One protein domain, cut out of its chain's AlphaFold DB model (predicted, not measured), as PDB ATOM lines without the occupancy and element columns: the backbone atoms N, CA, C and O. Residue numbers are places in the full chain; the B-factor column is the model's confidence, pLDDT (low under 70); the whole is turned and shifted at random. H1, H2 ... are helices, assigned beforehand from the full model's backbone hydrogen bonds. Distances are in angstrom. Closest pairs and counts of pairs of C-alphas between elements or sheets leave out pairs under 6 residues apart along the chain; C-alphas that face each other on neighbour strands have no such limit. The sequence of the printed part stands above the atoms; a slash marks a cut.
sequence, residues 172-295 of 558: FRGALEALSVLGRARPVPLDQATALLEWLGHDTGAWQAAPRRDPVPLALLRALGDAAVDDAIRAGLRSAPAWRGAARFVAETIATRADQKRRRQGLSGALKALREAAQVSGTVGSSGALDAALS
ATOM      1  N   PHE A 172       5.881  -5.613  31.413       63.88
ATOM      2  CA  PHE A 172       7.058  -4.738  31.261       63.88
ATOM      3  C   PHE A 172       8.031  -5.248  30.185       63.88
ATOM      4  O   PHE A 172       8.438  -4.499  29.299       63.88
ATOM      5  N   ARG A 173       8.357  -6.549  30.202       68.88
ATOM      6  CA  ARG A 173       9.222  -7.164  29.180       68.88
ATOM      7  C   ARG A 173       8.555  -7.153  27.802       68.88
ATOM      8  O   ARG A 173       9.200  -6.780  26.828       68.88
ATOM      9  N   GLY A 174       7.267  -7.501  27.738       76.19
ATOM     10  CA  GLY A 174       6.472  -7.439  26.513       76.19
ATOM     11  C   GLY A 174       6.321  -6.016  25.970       76.19
ATOM     12  O   GLY A 174       6.332  -5.837  24.758       76.19
ATOM     13  N   ALA A 175       6.255  -4.999  26.837       79.62
ATOM     14  CA  ALA A 175       6.209  -3.596  26.432       79.62
ATOM     15  C   ALA A 175       7.536  -3.125  25.827       79.62
ATOM     16  O   ALA A 175       7.525  -2.512  24.763       79.62
ATOM     17  N   LEU A 176       8.677  -3.456  26.443       82.62
ATOM     18  CA  LEU A 176       9.994  -3.155  25.869       82.62
ATOM     19  C   LEU A 176      10.202  -3.853  24.515       82.62
ATOM     20  O   LEU A 176      10.713  -3.247  23.575       82.62
ATOM     21  N   GLU A 177       9.772  -5.110  24.390       88.00
ATOM     22  CA  GLU A 177       9.850  -5.859  23.132       88.00
ATOM     23  C   GLU A 177       8.916  -5.272  22.057       88.00
ATOM     24  O   GLU A 177       9.336  -5.074  20.916       88.00
ATOM     25  N   ALA A 178       7.690  -4.895  22.425       90.12
ATOM     26  CA  ALA A 178       6.738  -4.233  21.535       90.12
ATOM     27  C   ALA A 178       7.208  -2.843  21.085       90.12
ATOM     28  O   ALA A 178       7.123  -2.541  19.895       90.12
ATOM     29  N   LEU A 179       7.774  -2.023  21.978       91.06
ATOM     30  CA  LEU A 179       8.400  -0.751  21.604       91.06
ATOM     31  C   LEU A 179       9.641  -0.961  20.722       91.06
ATOM     32  O   LEU A 179       9.862  -0.187  19.798       91.06
ATOM     33  N   SER A 180      10.416  -2.033  20.918       93.44
ATOM     34  CA  SER A 180      11.536  -2.383  20.029       93.44
ATOM     35  C   SER A 180      11.080  -2.850  18.636       93.44
ATOM     36  O   SER A 180      11.734  -2.569  17.628       93.44
ATOM     37  N   VAL A 181       9.952  -3.560  18.543       95.56
ATOM     38  CA  VAL A 181       9.329  -3.928  17.261       95.56
ATOM     39  C   VAL A 181       8.754  -2.692  16.562       95.56
ATOM     40  O   VAL A 181       9.074  -2.461  15.396       95.56
ATOM     41  N   LEU A 182       7.995  -1.855  17.278       94.06
ATOM     42  CA  LEU A 182       7.470  -0.592  16.752       94.06
ATOM     43  C   LEU A 182       8.590   0.351  16.317       94.06
ATOM     44  O   LEU A 182       8.523   0.867  15.212       94.06
ATOM     45  N   GLY A 183       9.648   0.523  17.110       95.81
ATOM     46  CA  GLY A 183      10.778   1.391  16.771       95.81
ATOM     47  C   GLY A 183      11.567   0.940  15.540       95.81
ATOM     48  O   GLY A 183      12.116   1.778  14.830       95.81
ATOM     49  N   ARG A 184      11.585  -0.363  15.226       96.75
ATOM     50  CA  ARG A 184      12.173  -0.868  13.971       96.75
ATOM     51  C   ARG A 184      11.280  -0.623  12.756       96.75
ATOM     52  O   ARG A 184      11.801  -0.334  11.686       96.75
ATOM     53  N   ALA A 185       9.961  -0.738  12.908       97.06
ATOM     54  CA  ALA A 185       9.011  -0.501  11.818       97.06
ATOM     55  C   ALA A 185       8.691   0.989  11.591       97.06
ATOM     56  O   ALA A 185       8.386   1.400  10.475       97.06
ATOM     57  N   ARG A 186       8.751   1.791  12.657       96.00
ATOM     58  CA  ARG A 186       8.386   3.210  12.731       96.00
ATOM     59  C   ARG A 186       9.480   3.954  13.509       96.00
ATOM     60  O   ARG A 186       9.311   4.218  14.700       96.00
ATOM     61  N   PRO A 187      10.624   4.282  12.879       96.00
ATOM     62  CA  PRO A 187      11.771   4.864  13.584       96.00
ATOM     63  C   PRO A 187      11.500   6.224  14.242       96.00
ATOM     64  O   PRO A 187      12.201   6.601  15.175       96.00
ATOM     65  N   VAL A 188      10.482   6.958  13.781       96.19
ATOM     66  CA  VAL A 188      10.095   8.260  14.336       96.19
ATOM     67  C   VAL A 188       9.149   8.059  15.534       96.19
ATOM     68  O   VAL A 188       8.081   7.467  15.357       96.19
ATOM     69  N   PRO A 189       9.458   8.582  16.740       95.19
ATOM     70  CA  PRO A 189       8.593   8.429  17.920       95.19
ATOM     71  C   PRO A 189       7.164   8.958  17.727       95.19
ATOM     72  O   PRO A 189       6.220   8.392  18.270       95.19
ATOM     73  N   LEU A 190       6.993   9.996  16.902       96.12
ATOM     74  CA  LEU A 190       5.694  10.562  16.527       96.12
ATOM     75  C   LEU A 190       4.794   9.543  15.803       96.12
ATOM     76  O   LEU A 190       3.598   9.467  16.089       96.12
ATOM     77  N   ASP A 191       5.359   8.722  14.913       96.56
ATOM     78  CA  ASP A 191       4.613   7.688  14.182       96.56
ATOM     79  C   ASP A 191       4.242   6.508  15.092       96.56
ATOM     80  O   ASP A 191       3.177   5.904  14.931       96.56
ATOM     81  N   GLN A 192       5.096   6.196  16.077       96.69
ATOM     82  CA  GLN A 192       4.815   5.202  17.119       96.69
ATOM     83  C   GLN A 192       3.681   5.679  18.030       96.69
ATOM     84  O   GLN A 192       2.699   4.959  18.212       96.69
ATOM     85  N   ALA A 193       3.778   6.909  18.548       97.38
ATOM     86  CA  ALA A 193       2.743   7.527  19.367       97.38
ATOM     87  C   ALA A 193       1.409   7.582  18.613       97.38
ATOM     88  O   ALA A 193       0.399   7.128  19.139       97.38
ATOM     89  N   THR A 194       1.403   8.038  17.355       97.38
ATOM     90  CA  THR A 194       0.185   8.094  16.530       97.38
ATOM     91  C   THR A 194      -0.467   6.715  16.385       97.38
ATOM     92  O   THR A 194      -1.658   6.584  16.657       97.38
ATOM     93  N   ALA A 195       0.297   5.669  16.050       96.44
ATOM     94  CA  ALA A 195      -0.237   4.309  15.903       96.44
ATOM     95  C   ALA A 195      -0.779   3.724  17.225       96.44
ATOM     96  O   ALA A 195      -1.801   3.037  17.238       96.44
ATOM     97  N   LEU A 196      -0.119   4.009  18.351       95.06
ATOM     98  CA  LEU A 196      -0.577   3.588  19.676       95.06
ATOM     99  C   LEU A 196      -1.821   4.365  20.145       95.06
ATOM    100  O   LEU A 196      -2.690   3.783  20.795       95.06
ATOM    101  N   LEU A 197      -1.949   5.649  19.792       95.19
ATOM    102  CA  LEU A 197      -3.158   6.444  20.033       95.19
ATOM    103  C   LEU A 197      -4.329   5.946  19.173       95.19
ATOM    104  O   LEU A 197      -5.438   5.804  19.683       95.19
ATOM    105  N   GLU A 198      -4.100   5.618  17.897       94.56
ATOM    106  CA  GLU A 198      -5.118   5.000  17.036       94.56
ATOM    107  C   GLU A 198      -5.648   3.697  17.625       94.56
ATOM    108  O   GLU A 198      -6.861   3.487  17.656       94.56
ATOM    109  N   TRP A 199      -4.748   2.866  18.154       91.81
ATOM    110  CA  TRP A 199      -5.103   1.639  18.853       91.81
ATOM    111  C   TRP A 199      -5.913   1.912  20.131       91.81
ATOM    112  O   TRP A 199      -6.978   1.322  20.323       91.81
ATOM    113  N   LEU A 200      -5.466   2.848  20.977       88.94
ATOM    114  CA  LEU A 200      -6.146   3.212  22.227       88.94
ATOM    115  C   LEU A 200      -7.569   3.758  22.004       88.94
ATOM    116  O   LEU A 200      -8.451   3.524  22.829       88.94
ATOM    117  N   GLY A 201      -7.795   4.480  20.900       88.94
ATOM    118  CA  GLY A 201      -9.096   5.043  20.518       88.94
ATOM    119  C   GLY A 201      -9.912   4.206  19.525       88.94
ATOM    120  O   GLY A 201     -10.927   4.697  19.005       88.94
ATOM    121  N   HIS A 202      -9.481   2.972  19.240       86.44
ATOM    122  CA  HIS A 202     -10.213   2.023  18.402       86.44
ATOM    123  C   HIS A 202     -11.449   1.469  19.128       86.44
ATOM    124  O   HIS A 202     -12.536   1.446  18.553       86.44
ATOM    125  N   ASP A 203     -11.305   1.099  20.406       73.25
ATOM    126  CA  ASP A 203     -12.406   0.616  21.247       73.25
ATOM    127  C   ASP A 203     -13.191   1.790  21.855       73.25
ATOM    128  O   ASP A 203     -12.722   2.480  22.764       73.25
ATOM    129  N   THR A 204     -14.406   2.016  21.350       63.28
ATOM    130  CA  THR A 204     -15.313   3.062  21.841       63.28
ATOM    131  C   THR A 204     -16.129   2.654  23.067       63.28
ATOM    132  O   THR A 204     -16.740   3.527  23.667       63.28
ATOM    133  N   GLY A 205     -16.170   1.373  23.456       56.66
ATOM    134  CA  GLY A 205     -16.951   0.902  24.610       56.66
ATOM    135  C   GLY A 205     -16.163   0.855  25.925       56.66
ATOM    136  O   GLY A 205     -16.746   0.839  27.010       56.66
ATOM    137  N   ALA A 206     -14.832   0.838  25.851       51.84
ATOM    138  CA  ALA A 206     -13.974   0.520  26.992       51.84
ATOM    139  C   ALA A 206     -13.694   1.659  27.992       51.84
ATOM    140  O   ALA A 206     -13.037   1.394  28.997       51.84
ATOM    141  N   TRP A 207     -14.157   2.900  27.779       55.75
ATOM    142  CA  TRP A 207     -13.889   3.988  28.743       55.75
ATOM    143  C   TRP A 207     -14.735   3.846  30.031       55.75
ATOM    144  O   TRP A 207     -14.291   4.244  31.102       55.75
ATOM    145  N   GLN A 208     -15.903   3.191  29.972       43.16
ATOM    146  CA  GLN A 208     -16.687   2.820  31.167       43.16
ATOM    147  C   GLN A 208     -16.467   1.377  31.643       43.16
ATOM    148  O   GLN A 208     -16.574   1.109  32.835       43.16
ATOM    149  N   ALA A 209     -16.203   0.435  30.727       43.25
ATOM    150  CA  ALA A 209     -16.402  -0.996  30.992       43.25
ATOM    151  C   ALA A 209     -15.523  -1.586  32.115       43.25
ATOM    152  O   ALA A 209     -15.903  -2.602  32.691       43.25
ATOM    153  N   ALA A 210     -14.375  -0.966  32.417       41.25
ATOM    154  CA  ALA A 210     -13.711  -1.002  33.724       41.25
ATOM    155  C   ALA A 210     -12.409  -0.167  33.700       41.25
ATOM    156  O   ALA A 210     -11.553  -0.457  32.864       41.25
ATOM    157  N   PRO A 211     -12.130   0.710  34.687       43.50
ATOM    158  CA  PRO A 211     -10.787   1.291  34.894       43.50
ATOM    159  C   PRO A 211      -9.736   0.263  35.387       43.50
ATOM    160  O   PRO A 211      -8.638   0.612  35.809       43.50
ATOM    161  N   ARG A 212     -10.067  -1.037  35.364       45.75
ATOM    162  CA  ARG A 212      -9.433  -2.116  36.148       45.75
ATOM    163  C   ARG A 212      -8.324  -2.870  35.403       45.75
ATOM    164  O   ARG A 212      -7.861  -3.910  35.870       45.75
ATOM    165  N   ARG A 213      -7.930  -2.392  34.219       54.28
ATOM    166  CA  ARG A 213      -6.745  -2.834  33.468       54.28
ATOM    167  C   ARG A 213      -6.204  -1.646  32.686       54.28
ATOM    168  O   ARG A 213      -6.940  -1.080  31.887       54.28
ATOM    169  N   ASP A 214      -4.928  -1.326  32.883       57.00
ATOM    170  CA  ASP A 214      -4.175  -0.461  31.972       57.00
ATOM    171  C   ASP A 214      -4.167  -1.149  30.592       57.00
ATOM    172  O   ASP A 214      -3.613  -2.250  30.482       57.00
ATOM    173  N   PRO A 215      -4.862  -0.626  29.562       73.06
ATOM    174  CA  PRO A 215      -4.892  -1.288  28.269       73.06
ATOM    175  C   PRO A 215      -3.483  -1.261  27.674       73.06
ATOM    176  O   PRO A 215      -2.808  -0.239  27.724       73.06
ATOM    177  N   VAL A 216      -3.050  -2.366  27.060       81.25
ATOM    178  CA  VAL A 216      -1.715  -2.506  26.441       81.25
ATOM    179  C   VAL A 216      -1.234  -1.247  25.684       81.25
ATOM    180  O   VAL A 216      -0.112  -0.818  25.954       81.25
ATOM    181  N   PRO A 217      -2.025  -0.593  24.801       87.69
ATOM    182  CA  PRO A 217      -1.605   0.660  24.167       87.69
ATOM    183  C   PRO A 217      -1.297   1.812  25.139       87.69
ATOM    184  O   PRO A 217      -0.358   2.558  24.883       87.69
ATOM    185  N   LEU A 218      -2.022   1.966  26.251       86.44
ATOM    186  CA  LEU A 218      -1.753   3.005  27.253       86.44
ATOM    187  C   LEU A 218      -0.453   2.729  28.022       86.44
ATOM    188  O   LEU A 218       0.363   3.638  28.172       86.44
ATOM    189  N   ALA A 219      -0.206   1.479  28.417       83.62
ATOM    190  CA  ALA A 219       1.067   1.071  29.010       83.62
ATOM    191  C   ALA A 219       2.255   1.323  28.056       83.62
ATOM    192  O   ALA A 219       3.305   1.808  28.480       83.62
ATOM    193  N   LEU A 220       2.079   1.062  26.753       90.12
ATOM    194  CA  LEU A 220       3.080   1.355  25.720       90.12
ATOM    195  C   LEU A 220       3.290   2.862  25.519       90.12
ATOM    196  O   LEU A 220       4.434   3.293  25.418       90.12
ATOM    197  N   LEU A 221       2.226   3.673  25.513       92.38
ATOM    198  CA  LEU A 221       2.320   5.139  25.434       92.38
ATOM    199  C   LEU A 221       3.044   5.728  26.655       92.38
ATOM    200  O   LEU A 221       3.904   6.592  26.499       92.38
ATOM    201  N   ARG A 222       2.759   5.218  27.861       88.31
ATOM    202  CA  ARG A 222       3.470   5.582  29.101       88.31
ATOM    203  C   ARG A 222       4.962   5.242  29.023       88.31
ATOM    204  O   ARG A 222       5.786   6.047  29.443       88.31
ATOM    205  N   ALA A 223       5.310   4.080  28.467       87.38
ATOM    206  CA  ALA A 223       6.698   3.647  28.290       87.38
ATOM    207  C   ALA A 223       7.434   4.371  27.140       87.38
ATOM    208  O   ALA A 223       8.649   4.541  27.218       87.38
ATOM    209  N   LEU A 224       6.717   4.827  26.105       92.31
ATOM    210  CA  LEU A 224       7.241   5.703  25.047       92.31
ATOM    211  C   LEU A 224       7.511   7.128  25.568       92.31
ATOM    212  O   LEU A 224       8.463   7.777  25.136       92.31
ATOM    213  N   GLY A 225       6.702   7.582  26.529       90.31
ATOM    214  CA  GLY A 225       6.894   8.810  27.292       90.31
ATOM    215  C   GLY A 225       6.010   9.972  26.833       90.31
ATOM    216  O   GLY A 225       5.874  10.248  25.641       90.31
ATOM    217  N   ASP A 226       5.462  10.696  27.815       90.62
ATOM    218  CA  ASP A 226       4.560  11.849  27.662       90.62
ATOM    219  C   ASP A 226       4.939  12.810  26.529       90.62
ATOM    220  O   ASP A 226       4.082  13.189  25.737       90.62
ATOM    221  N   ALA A 227       6.217  13.190  26.432       92.56
ATOM    222  CA  ALA A 227       6.680  14.182  25.465       92.56
ATOM    223  C   ALA A 227       6.409  13.763  24.009       92.56
ATOM    224  O   ALA A 227       5.912  14.573  23.232       92.56
ATOM    225  N   ALA A 228       6.651  12.493  23.659       95.12
ATOM    226  CA  ALA A 228       6.411  11.978  22.310       95.12
ATOM    227  C   ALA A 228       4.911  11.915  21.970       95.12
ATOM    228  O   ALA A 228       4.520  12.114  20.818       95.12
ATOM    229  N   VAL A 229       4.062  11.672  22.974       96.75
ATOM    230  CA  VAL A 229       2.601  11.673  22.818       96.75
ATOM    231  C   VAL A 229       2.077  13.106  22.673       96.75
ATOM    232  O   VAL A 229       1.312  13.387  21.750       96.75
ATOM    233  N   ASP A 230       2.549  14.036  23.507       96.25
ATOM    234  CA  ASP A 230       2.216  15.463  23.434       96.25
ATOM    235  C   ASP A 230       2.743  16.116  22.134       96.25
ATOM    236  O   ASP A 230       2.119  17.046  21.615       96.25
ATOM    237  N   ASP A 231       3.873  15.654  21.583       96.19
ATOM    238  CA  ASP A 231       4.373  16.038  20.251       96.19
ATOM    239  C   ASP A 231       3.442  15.536  19.136       96.19
ATOM    240  O   ASP A 231       3.059  16.321  18.267       96.19
ATOM    241  N   ALA A 232       3.014  14.268  19.171       97.69
ATOM    242  CA  ALA A 232       2.087  13.714  18.178       97.69
ATOM    243  C   ALA A 232       0.716  14.418  18.197       97.69
ATOM    244  O   ALA A 232       0.154  14.713  17.141       97.69
ATOM    245  N   ILE A 233       0.200  14.759  19.385       97.62
ATOM    246  CA  ILE A 233      -1.036  15.544  19.533       97.62
ATOM    247  C   ILE A 233      -0.864  16.950  18.935       97.62
ATOM    248  O   ILE A 233      -1.734  17.408  18.191       97.62
ATOM    249  N   ARG A 234       0.258  17.633  19.217       96.88
ATOM    250  CA  ARG A 234       0.555  18.975  18.675       96.88
ATOM    251  C   ARG A 234       0.776  18.987  17.164       96.88
ATOM    252  O   ARG A 234       0.381  19.950  16.515       96.88
ATOM    253  N   ALA A 235       1.380  17.940  16.606       96.62
ATOM    254  CA  ALA A 235       1.611  17.806  15.168       96.62
ATOM    255  C   ALA A 235       0.319  17.601  14.352       96.62
ATOM    256  O   ALA A 235       0.335  17.759  13.131       96.62
ATOM    257  N   GLY A 236      -0.796  17.284  15.018       94.94
ATOM    258  CA  GLY A 236      -2.103  17.085  14.402       94.94
ATOM    259  C   GLY A 236      -2.329  15.631  13.995       94.94
ATOM    260  O   GLY A 236      -1.764  15.129  13.022       94.94
ATOM    261  N   LEU A 237      -3.209  14.952  14.728       97.12
ATOM    262  CA  LEU A 237      -3.544  13.556  14.465       97.12
ATOM    263  C   LEU A 237      -4.481  13.441  13.252       97.12
ATOM    264  O   LEU A 237      -5.400  14.243  13.071       97.12
ATOM    265  N   ARG A 238      -4.250  12.432  12.404       94.69
ATOM    266  CA  ARG A 238      -4.896  12.319  11.080       94.69
ATOM    267  C   ARG A 238      -6.228  11.567  11.073       94.69
ATOM    268  O   ARG A 238      -6.935  11.615  10.071       94.69
ATOM    269  N   SER A 239      -6.568  10.862  12.150       94.75
ATOM    270  CA  SER A 239      -7.739   9.983  12.206       94.75
ATOM    271  C   SER A 239      -8.570  10.205  13.473       94.75
ATOM    272  O   SER A 239      -8.062  10.603  14.522       94.75
ATOM    273  N   ALA A 240      -9.877   9.936  13.387       92.94
ATOM    274  CA  ALA A 240     -10.768  10.028  14.544       92.94
ATOM    275  C   ALA A 240     -10.401   9.042  15.680       92.94
ATOM    276  O   ALA A 240     -10.444   9.461  16.838       92.94
ATOM    277  N   PRO A 241      -9.982   7.781  15.414       92.00
ATOM    278  CA  PRO A 241      -9.435   6.905  16.451       92.00
ATOM    279  C   PRO A 241      -8.225   7.514  17.167       92.00
ATOM    280  O   PRO A 241      -8.215   7.513  18.394       92.00
ATOM    281  N   ALA A 242      -7.268   8.114  16.446       95.31
ATOM    282  CA  ALA A 242      -6.112   8.766  17.068       95.31
ATOM    283  C   ALA A 242      -6.537   9.862  18.057       95.31
ATOM    284  O   ALA A 242      -6.083   9.878  19.199       95.31
ATOM    285  N   TRP A 243      -7.454  10.748  17.650       95.25
ATOM    286  CA  TRP A 243      -7.959  11.817  18.516       95.25
ATOM    287  C   TRP A 243      -8.721  11.296  19.743       95.25
ATOM    288  O   TRP A 243      -8.557  11.843  20.833       95.25
ATOM    289  N   ARG A 244      -9.505  10.214  19.608       90.69
ATOM    290  CA  ARG A 244     -10.155   9.559  20.760       90.69
ATOM    291  C   ARG A 244      -9.135   8.932  21.708       90.69
ATOM    292  O   ARG A 244      -9.266   9.076  22.920       90.69
ATOM    293  N   GLY A 245      -8.106   8.280  21.169       91.00
ATOM    294  CA  GLY A 245      -7.012   7.722  21.958       91.00
ATOM    295  C   GLY A 245      -6.210   8.798  22.679       91.00
ATOM    296  O   GLY A 245      -5.872   8.616  23.840       91.00
ATOM    297  N   ALA A 246      -5.983   9.948  22.045       94.38
ATOM    298  CA  ALA A 246      -5.351  11.106  22.672       94.38
ATOM    299  C   ALA A 246      -6.194  11.704  23.800       94.38
ATOM    300  O   ALA A 246      -5.671  11.931  24.887       94.38
ATOM    301  N   ALA A 247      -7.498  11.897  23.587       91.25
ATOM    302  CA  ALA A 247      -8.416  12.328  24.639       91.25
ATOM    303  C   ALA A 247      -8.384  11.370  25.843       91.25
ATOM    304  O   ALA A 247      -8.234  11.804  26.986       91.25
ATOM    305  N   ARG A 248      -8.444  10.059  25.579       87.69
ATOM    306  CA  ARG A 248      -8.367   9.012  26.601       87.69
ATOM    307  C   ARG A 248      -7.016   8.994  27.324       87.69
ATOM    308  O   ARG A 248      -6.990   9.010  28.550       87.69
ATOM    309  N   PHE A 249      -5.902   9.022  26.589       89.88
ATOM    310  CA  PHE A 249      -4.549   9.088  27.152       89.88
ATOM    311  C   PHE A 249      -4.402  10.299  28.072       89.88
ATOM    312  O   PHE A 249      -3.957  10.147  29.208       89.88
ATOM    313  N   VAL A 250      -4.811  11.486  27.611       90.75
ATOM    314  CA  VAL A 250      -4.712  12.727  28.388       90.75
ATOM    315  C   VAL A 250      -5.513  12.626  29.687       90.75
ATOM    316  O   VAL A 250      -4.974  12.969  30.738       90.75
ATOM    317  N   ALA A 251      -6.741  12.100  29.638       84.69
ATOM    318  CA  ALA A 251      -7.572  11.899  30.822       84.69
ATOM    319  C   ALA A 251      -6.993  10.857  31.805       84.69
ATOM    320  O   ALA A 251      -6.985  11.097  33.006       84.69
ATOM    321  N   GLU A 252      -6.466   9.729  31.313       81.44
ATOM    322  CA  GLU A 252      -5.961   8.620  32.146       81.44
ATOM    323  C   GLU A 252      -4.500   8.785  32.623       81.44
ATOM    324  O   GLU A 252      -3.969   7.916  33.321       81.44
ATOM    325  N   THR A 253      -3.803   9.865  32.250       83.69
ATOM    326  CA  THR A 253      -2.396  10.096  32.660       83.69
ATOM    327  C   THR A 253      -2.120  11.456  33.296       83.69
ATOM    328  O   THR A 253      -0.991  11.712  33.706       83.69
ATOM    329  N   ILE A 254      -3.134  12.307  33.466       81.38
ATOM    330  CA  ILE A 254      -3.034  13.454  34.375       81.38
ATOM    331  C   ILE A 254      -3.168  12.933  35.813       81.38
ATOM    332  O   ILE A 254      -4.266  12.710  36.316       81.38
ATOM    333  N   ALA A 255      -2.025  12.699  36.461       72.94
ATOM    334  CA  ALA A 255      -1.954  12.231  37.846       72.94
ATOM    335  C   ALA A 255      -1.846  13.385  38.858       72.94
ATOM    336  O   ALA A 255      -2.261  13.247  40.009       72.94
ATOM    337  N   THR A 256      -1.284  14.525  38.441       78.38
ATOM    338  CA  THR A 256      -0.964  15.654  39.325       78.38
ATOM    339  C   THR A 256      -1.398  17.003  38.739       78.38
ATOM    340  O   THR A 256      -1.616  17.137  37.530       78.38
ATOM    341  N   ARG A 257      -1.497  18.045  39.580       81.31
ATOM    342  CA  ARG A 257      -1.795  19.417  39.114       81.31
ATOM    343  C   ARG A 257      -0.697  19.972  38.202       81.31
ATOM    344  O   ARG A 257      -1.009  20.704  37.266       81.31
ATOM    345  N   ALA A 258       0.560  19.573  38.400       81.25
ATOM    346  CA  ALA A 258       1.666  19.905  37.508       81.25
ATOM    347  C   ALA A 258       1.485  19.277  36.114       81.25
ATOM    348  O   ALA A 258       1.695  19.964  35.114       81.25
ATOM    349  N   ASP A 259       1.040  18.016  36.029       81.31
ATOM    350  CA  ASP A 259       0.732  17.360  34.746       81.31
ATOM    351  C   ASP A 259      -0.422  18.052  34.027       81.31
ATOM    352  O   ASP A 259      -0.321  18.371  32.839       81.31
ATOM    353  N   GLN A 260      -1.491  18.358  34.766       86.25
ATOM    354  CA  GLN A 260      -2.616  19.129  34.257       86.25
ATOM    355  C   GLN A 260      -2.157  20.490  33.713       86.25
ATOM    356  O   GLN A 260      -2.476  20.840  32.577       86.25
ATOM    357  N   LYS A 261      -1.399  21.264  34.498       86.31
ATOM    358  CA  LYS A 261      -0.908  22.598  34.120       86.31
ATOM    359  C   LYS A 261      -0.013  22.528  32.878       86.31
ATOM    360  O   LYS A 261      -0.281  23.254  31.918       86.31
ATOM    361  N   ARG A 262       0.952  21.595  32.852       89.19
ATOM    362  CA  ARG A 262       1.824  21.307  31.697       89.19
ATOM    363  C   ARG A 262       1.002  21.050  30.439       89.19
ATOM    364  O   ARG A 262       1.206  21.723  29.432       89.19
ATOM    365  N   ARG A 263       0.054  20.111  30.491       90.25
ATOM    366  CA  ARG A 263      -0.713  19.695  29.308       90.25
ATOM    367  C   ARG A 263      -1.739  20.725  28.858       90.25
ATOM    368  O   ARG A 263      -1.876  20.935  27.660       90.25
ATOM    369  N   ARG A 264      -2.403  21.442  29.771       90.44
ATOM    370  CA  ARG A 264      -3.291  22.567  29.407       90.44
ATOM    371  C   ARG A 264      -2.548  23.651  28.623       90.44
ATOM    372  O   ARG A 264      -3.113  24.214  27.691       90.44
ATOM    373  N   GLN A 265      -1.302  23.940  28.999       91.19
ATOM    374  CA  GLN A 265      -0.453  24.915  28.313       91.19
ATOM    375  C   GLN A 265       0.093  24.350  26.992       91.19
ATOM    376  O   GLN A 265      -0.146  24.929  25.930       91.19
ATOM    377  N   GLY A 266       0.762  23.194  27.040       91.25
ATOM    378  CA  GLY A 266       1.410  22.566  25.884       91.25
ATOM    379  C   GLY A 266       0.441  22.106  24.792       91.25
ATOM    380  O   GLY A 266       0.739  22.252  23.612       91.25
ATOM    381  N   LEU A 267      -0.747  21.619  25.160       94.38
ATOM    382  CA  LEU A 267      -1.777  21.152  24.225       94.38
ATOM    383  C   LEU A 267      -2.846  22.216  23.932       94.38
ATOM    384  O   LEU A 267      -3.881  21.881  23.361       94.38
ATOM    385  N   SER A 268      -2.622  23.482  24.300       93.00
ATOM    386  CA  SER A 268      -3.599  24.583  24.186       93.00
ATOM    387  C   SER A 268      -4.284  24.674  22.812       93.00
ATOM    388  O   SER A 268      -5.511  24.771  22.750       93.00
ATOM    389  N   GLY A 269      -3.528  24.542  21.716       93.44
ATOM    390  CA  GLY A 269      -4.058  24.514  20.342       93.44
ATOM    391  C   GLY A 269      -4.856  23.255  19.963       93.44
ATOM    392  O   GLY A 269      -5.637  23.289  19.017       93.44
ATOM    393  N   ALA A 270      -4.709  22.158  20.711       95.19
ATOM    394  CA  ALA A 270      -5.383  20.876  20.487       95.19
ATOM    395  C   ALA A 270      -6.579  20.626  21.433       95.19
ATOM    396  O   ALA A 270      -7.381  19.726  21.179       95.19
ATOM    397  N   LEU A 271      -6.753  21.426  22.499       93.31
ATOM    398  CA  LEU A 271      -7.794  21.218  23.525       93.31
ATOM    399  C   LEU A 271      -9.219  21.127  22.958       93.31
ATOM    400  O   LEU A 271     -10.047  20.403  23.508       93.31
ATOM    401  N   LYS A 272      -9.522  21.863  21.880       94.25
ATOM    402  CA  LYS A 272     -10.836  21.806  21.223       94.25
ATOM    403  C   LYS A 272     -11.069  20.438  20.566       94.25
ATOM    404  O   LYS A 272     -12.063  19.791  20.877       94.25
ATOM    405  N   ALA A 273     -10.121  19.973  19.752       94.56
ATOM    406  CA  ALA A 273     -10.203  18.680  19.070       94.56
ATOM    407  C   ALA A 273     -10.230  17.497  20.057       94.56
ATOM    408  O   ALA A 273     -10.986  16.548  19.861       94.56
ATOM    409  N   LEU A 274      -9.474  17.576  21.162       93.50
ATOM    410  CA  LEU A 274      -9.515  16.572  22.235       93.50
ATOM    411  C   LEU A 274     -10.913  16.470  22.874       93.50
ATOM    412  O   LEU A 274     -11.411  15.363  23.073       93.50
ATOM    413  N   ARG A 275     -11.576  17.604  23.152       91.31
ATOM    414  CA  ARG A 275     -12.951  17.622  23.686       91.31
ATOM    415  C   ARG A 275     -13.975  17.098  22.688       91.31
ATOM    416  O   ARG A 275     -14.790  16.256  23.052       91.31
ATOM    417  N   GLU A 276     -13.913  17.546  21.437       91.38
ATOM    418  CA  GLU A 276     -14.802  17.070  20.370       91.38
ATOM    419  C   GLU A 276     -14.673  15.547  20.194       91.38
ATOM    420  O   GLU A 276     -15.678  14.839  20.151       91.38
ATOM    421  N   ALA A 277     -13.451  15.007  20.214       90.19
ATOM    422  CA  ALA A 277     -13.218  13.566  20.159       90.19
ATOM    423  C   ALA A 277     -13.730  12.815  21.404       90.19
ATOM    424  O   ALA A 277     -14.306  11.732  21.271       90.19
ATOM    425  N   ALA A 278     -13.574  13.387  22.604       86.50
ATOM    426  CA  ALA A 278     -14.126  12.818  23.834       86.50
ATOM    427  C   ALA A 278     -15.663  12.766  23.812       86.50
ATOM    428  O   ALA A 278     -16.244  11.773  24.245       86.50
ATOM    429  N   GLN A 279     -16.325  13.785  23.256       85.75
ATOM    430  CA  GLN A 279     -17.782  13.828  23.084       85.75
ATOM    431  C   GLN A 279     -18.265  12.820  22.030       85.75
ATOM    432  O   GLN A 279     -19.166  12.025  22.296       85.75
ATOM    433  N   VAL A 280     -17.615  12.783  20.861       82.50
ATOM    434  CA  VAL A 280     -17.935  11.867  19.746       82.50
ATOM    435  C   VAL A 280     -17.706  10.391  20.106       82.50
ATOM    436  O   VAL A 280     -18.268   9.508  19.462       82.50
ATOM    437  N   SER A 281     -16.937  10.090  21.160       73.19
ATOM    438  CA  SER A 281     -16.811   8.722  21.685       73.19
ATOM    439  C   SER A 281     -18.132   8.129  22.209       73.19
ATOM    440  O   SER A 281     -18.202   6.920  22.425       73.19
ATOM    441  N   GLY A 282     -19.173   8.952  22.413       59.88
ATOM    442  CA  GLY A 282     -20.530   8.524  22.782       59.88
ATOM    443  C   GLY A 282     -20.661   7.934  24.189       59.88
ATOM    444  O   GLY A 282     -21.756   7.562  24.604       59.88
ATOM    445  N   THR A 283     -19.559   7.854  24.932       57.12
ATOM    446  CA  THR A 283     -19.507   7.217  26.242       57.12
ATOM    447  C   THR A 283     -19.765   8.258  27.331       57.12
ATOM    448  O   THR A 283     -19.077   9.275  27.444       57.12
ATOM    449  N   VAL A 284     -20.810   8.039  28.133       52.97
ATOM    450  CA  VAL A 284     -21.212   8.972  29.199       52.97
ATOM    451  C   VAL A 284     -20.065   9.110  30.207       52.97
ATOM    452  O   VAL A 284     -19.514   8.117  30.669       52.97
ATOM    453  N   GLY A 285     -19.665  10.341  30.520       59.94
ATOM    454  CA  GLY A 285     -18.505  10.602  31.378       59.94
ATOM    455  C   GLY A 285     -17.159  10.700  30.651       59.94
ATOM    456  O   GLY A 285     -16.197  11.114  31.278       59.94
ATOM    457  N   SER A 286     -17.066  10.446  29.341       63.44
ATOM    458  CA  SER A 286     -15.820  10.621  28.572       63.44
ATOM    459  C   SER A 286     -15.388  12.083  28.432       63.44
ATOM    460  O   SER A 286     -14.272  12.436  28.815       63.44
ATOM    461  N   SER A 287     -16.287  12.967  27.973       70.62
ATOM    462  CA  SER A 287     -16.038  14.420  28.050       70.62
ATOM    463  C   SER A 287     -15.837  14.835  29.505       70.62
ATOM    464  O   SER A 287     -14.887  15.538  29.795       70.62
ATOM    465  N   GLY A 288     -16.650  14.320  30.437       72.25
ATOM    466  CA  GLY A 288     -16.549  14.644  31.864       72.25
ATOM    467  C   GLY A 288     -15.192  14.306  32.492       72.25
ATOM    468  O   GLY A 288     -14.664  15.112  33.246       72.25
ATOM    469  N   ALA A 289     -14.591  13.164  32.153       69.81
ATOM    470  CA  ALA A 289     -13.280  12.747  32.642       69.81
ATOM    471  C   ALA A 289     -12.154  13.584  32.025       69.81
ATOM    472  O   ALA A 289     -11.257  14.019  32.744       69.81
ATOM    473  N   LEU A 290     -12.216  13.868  30.718       80.62
ATOM    474  CA  LEU A 290     -11.251  14.758  30.070       80.62
ATOM    475  C   LEU A 290     -11.370  16.199  30.588       80.62
ATOM    476  O   LEU A 290     -10.360  16.843  30.859       80.62
ATOM    477  N   ASP A 291     -12.591  16.706  30.746       81.38
ATOM    478  CA  ASP A 291     -12.861  18.044  31.259       81.38
ATOM    479  C   ASP A 291     -12.517  18.152  32.748       81.38
ATOM    480  O   ASP A 291     -11.971  19.175  33.140       81.38
ATOM    481  N   ALA A 292     -12.710  17.115  33.569       72.00
ATOM    482  CA  ALA A 292     -12.193  17.073  34.940       72.00
ATOM    483  C   ALA A 292     -10.652  17.036  34.969       72.00
ATOM    484  O   ALA A 292     -10.029  17.736  35.764       72.00
ATOM    485  N   ALA A 293     -10.027  16.278  34.064       74.31
ATOM    486  CA  ALA A 293      -8.574  16.205  33.946       74.31
ATOM    487  C   ALA A 293      -7.945  17.505  33.403       74.31
ATOM    488  O   ALA A 293      -6.807  17.812  33.746       74.31
ATOM    489  N   LEU A 294      -8.658  18.303  32.598       79.00
ATOM    490  CA  LEU A 294      -8.149  19.535  31.965       79.00
ATOM    491  C   LEU A 294      -8.757  20.847  32.490       79.00
ATOM    492  O   LEU A 294      -8.302  21.925  32.093       79.00
ATOM    493  N   SER A 295      -9.748  20.798  33.373       76.06
ATOM    494  CA  SER A 295     -10.226  21.967  34.117       76.06
ATOM    495  C   SER A 295      -9.432  22.080  35.411       76.06
ATOM    496  O   SER A 295      -9.311  21.083  36.122       76.06
TER     497      SER A 295
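This is residues 172 to 295 of the 558 residues of an uncharacterized protein of Sorangium cellulosum (UniProt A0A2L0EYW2). A rounded body of helices is built round H6, which runs through its middle, with H2 packed across H6 on one side and the helical hairpin of H8 and H9 packed on it on the other. H4 and H5 pack on H2, H1 lies farthest out at that end, H7 packs on H9, and the short H3 lies at the margin in a loose stretch of chain. The printed part has 124 residues with nine named helices, H1 to H9 in order, and no named strand; the class is all helix. The whole is compact, with a radius of gyration of the C-alphas of 13.5 A and spans of 36 by 30 by 28 A.

H6, residues 240 to 253, and H2, residues 189 to 200, are the hub, touching four helices each. They touch each other about perpendicular, at 88 degrees, with Glu 198 and Ala 242 the closest C-alphas at 3.9 A. H8, residues 271 to 280, touches H6 at C-alphas 274 and 247, 5.0 A apart. H9, residues 286 to 294, forms a hairpin with H8, a shallow tilt of 22 degrees, opposite ways, closest at C-alphas 287 and 278, 4.9 A apart. H7, residues 257 to 266, touches H9 at C-alphas 260 and 294, 6.0 A apart, and is near H6. H5, residues 226 to 235, forms a hairpin with H6 but they only just touch, with 3 pairs of C-alphas within 8 A, the closest being 233 and 246 at 6.9 A. H4, residues 216 to 224, touches H2 at a shallow tilt of 22 degrees, opposite ways, with C-alphas 217 and 196 closest at 5.5 A. H1, residues 172 to 185, touches H4 with residues 175 to 179 alone, C-alphas 175 and 220 being closest at 5.9 A. H3, residues 206 to 209, touches no helix. Every O i to N i+4 pair is within hydrogen-bond range in the helices other than H3, which is too short for such a pair.

H1 starts at C-alpha 172, (7.058, -4.738, 31.261), and H9 ends at C-alpha 294, (-8.149, 19.535, 31.965). H1 and H6, 14 residues each, are each 20.0 A from first to last C-alpha, and H2 is 16.2 A. H6 begins at C-alpha 240, (-10.768, 10.028, 14.544).

The C-alphas of Arg 184 and Val 284 are the two farthest apart, at 38.0 A. The printed part has no cut and no long link. Mean pLDDT of the printed part is 84.0, with residues 172 to 173, 204 to 214, 282 to 286 and 289 under 70.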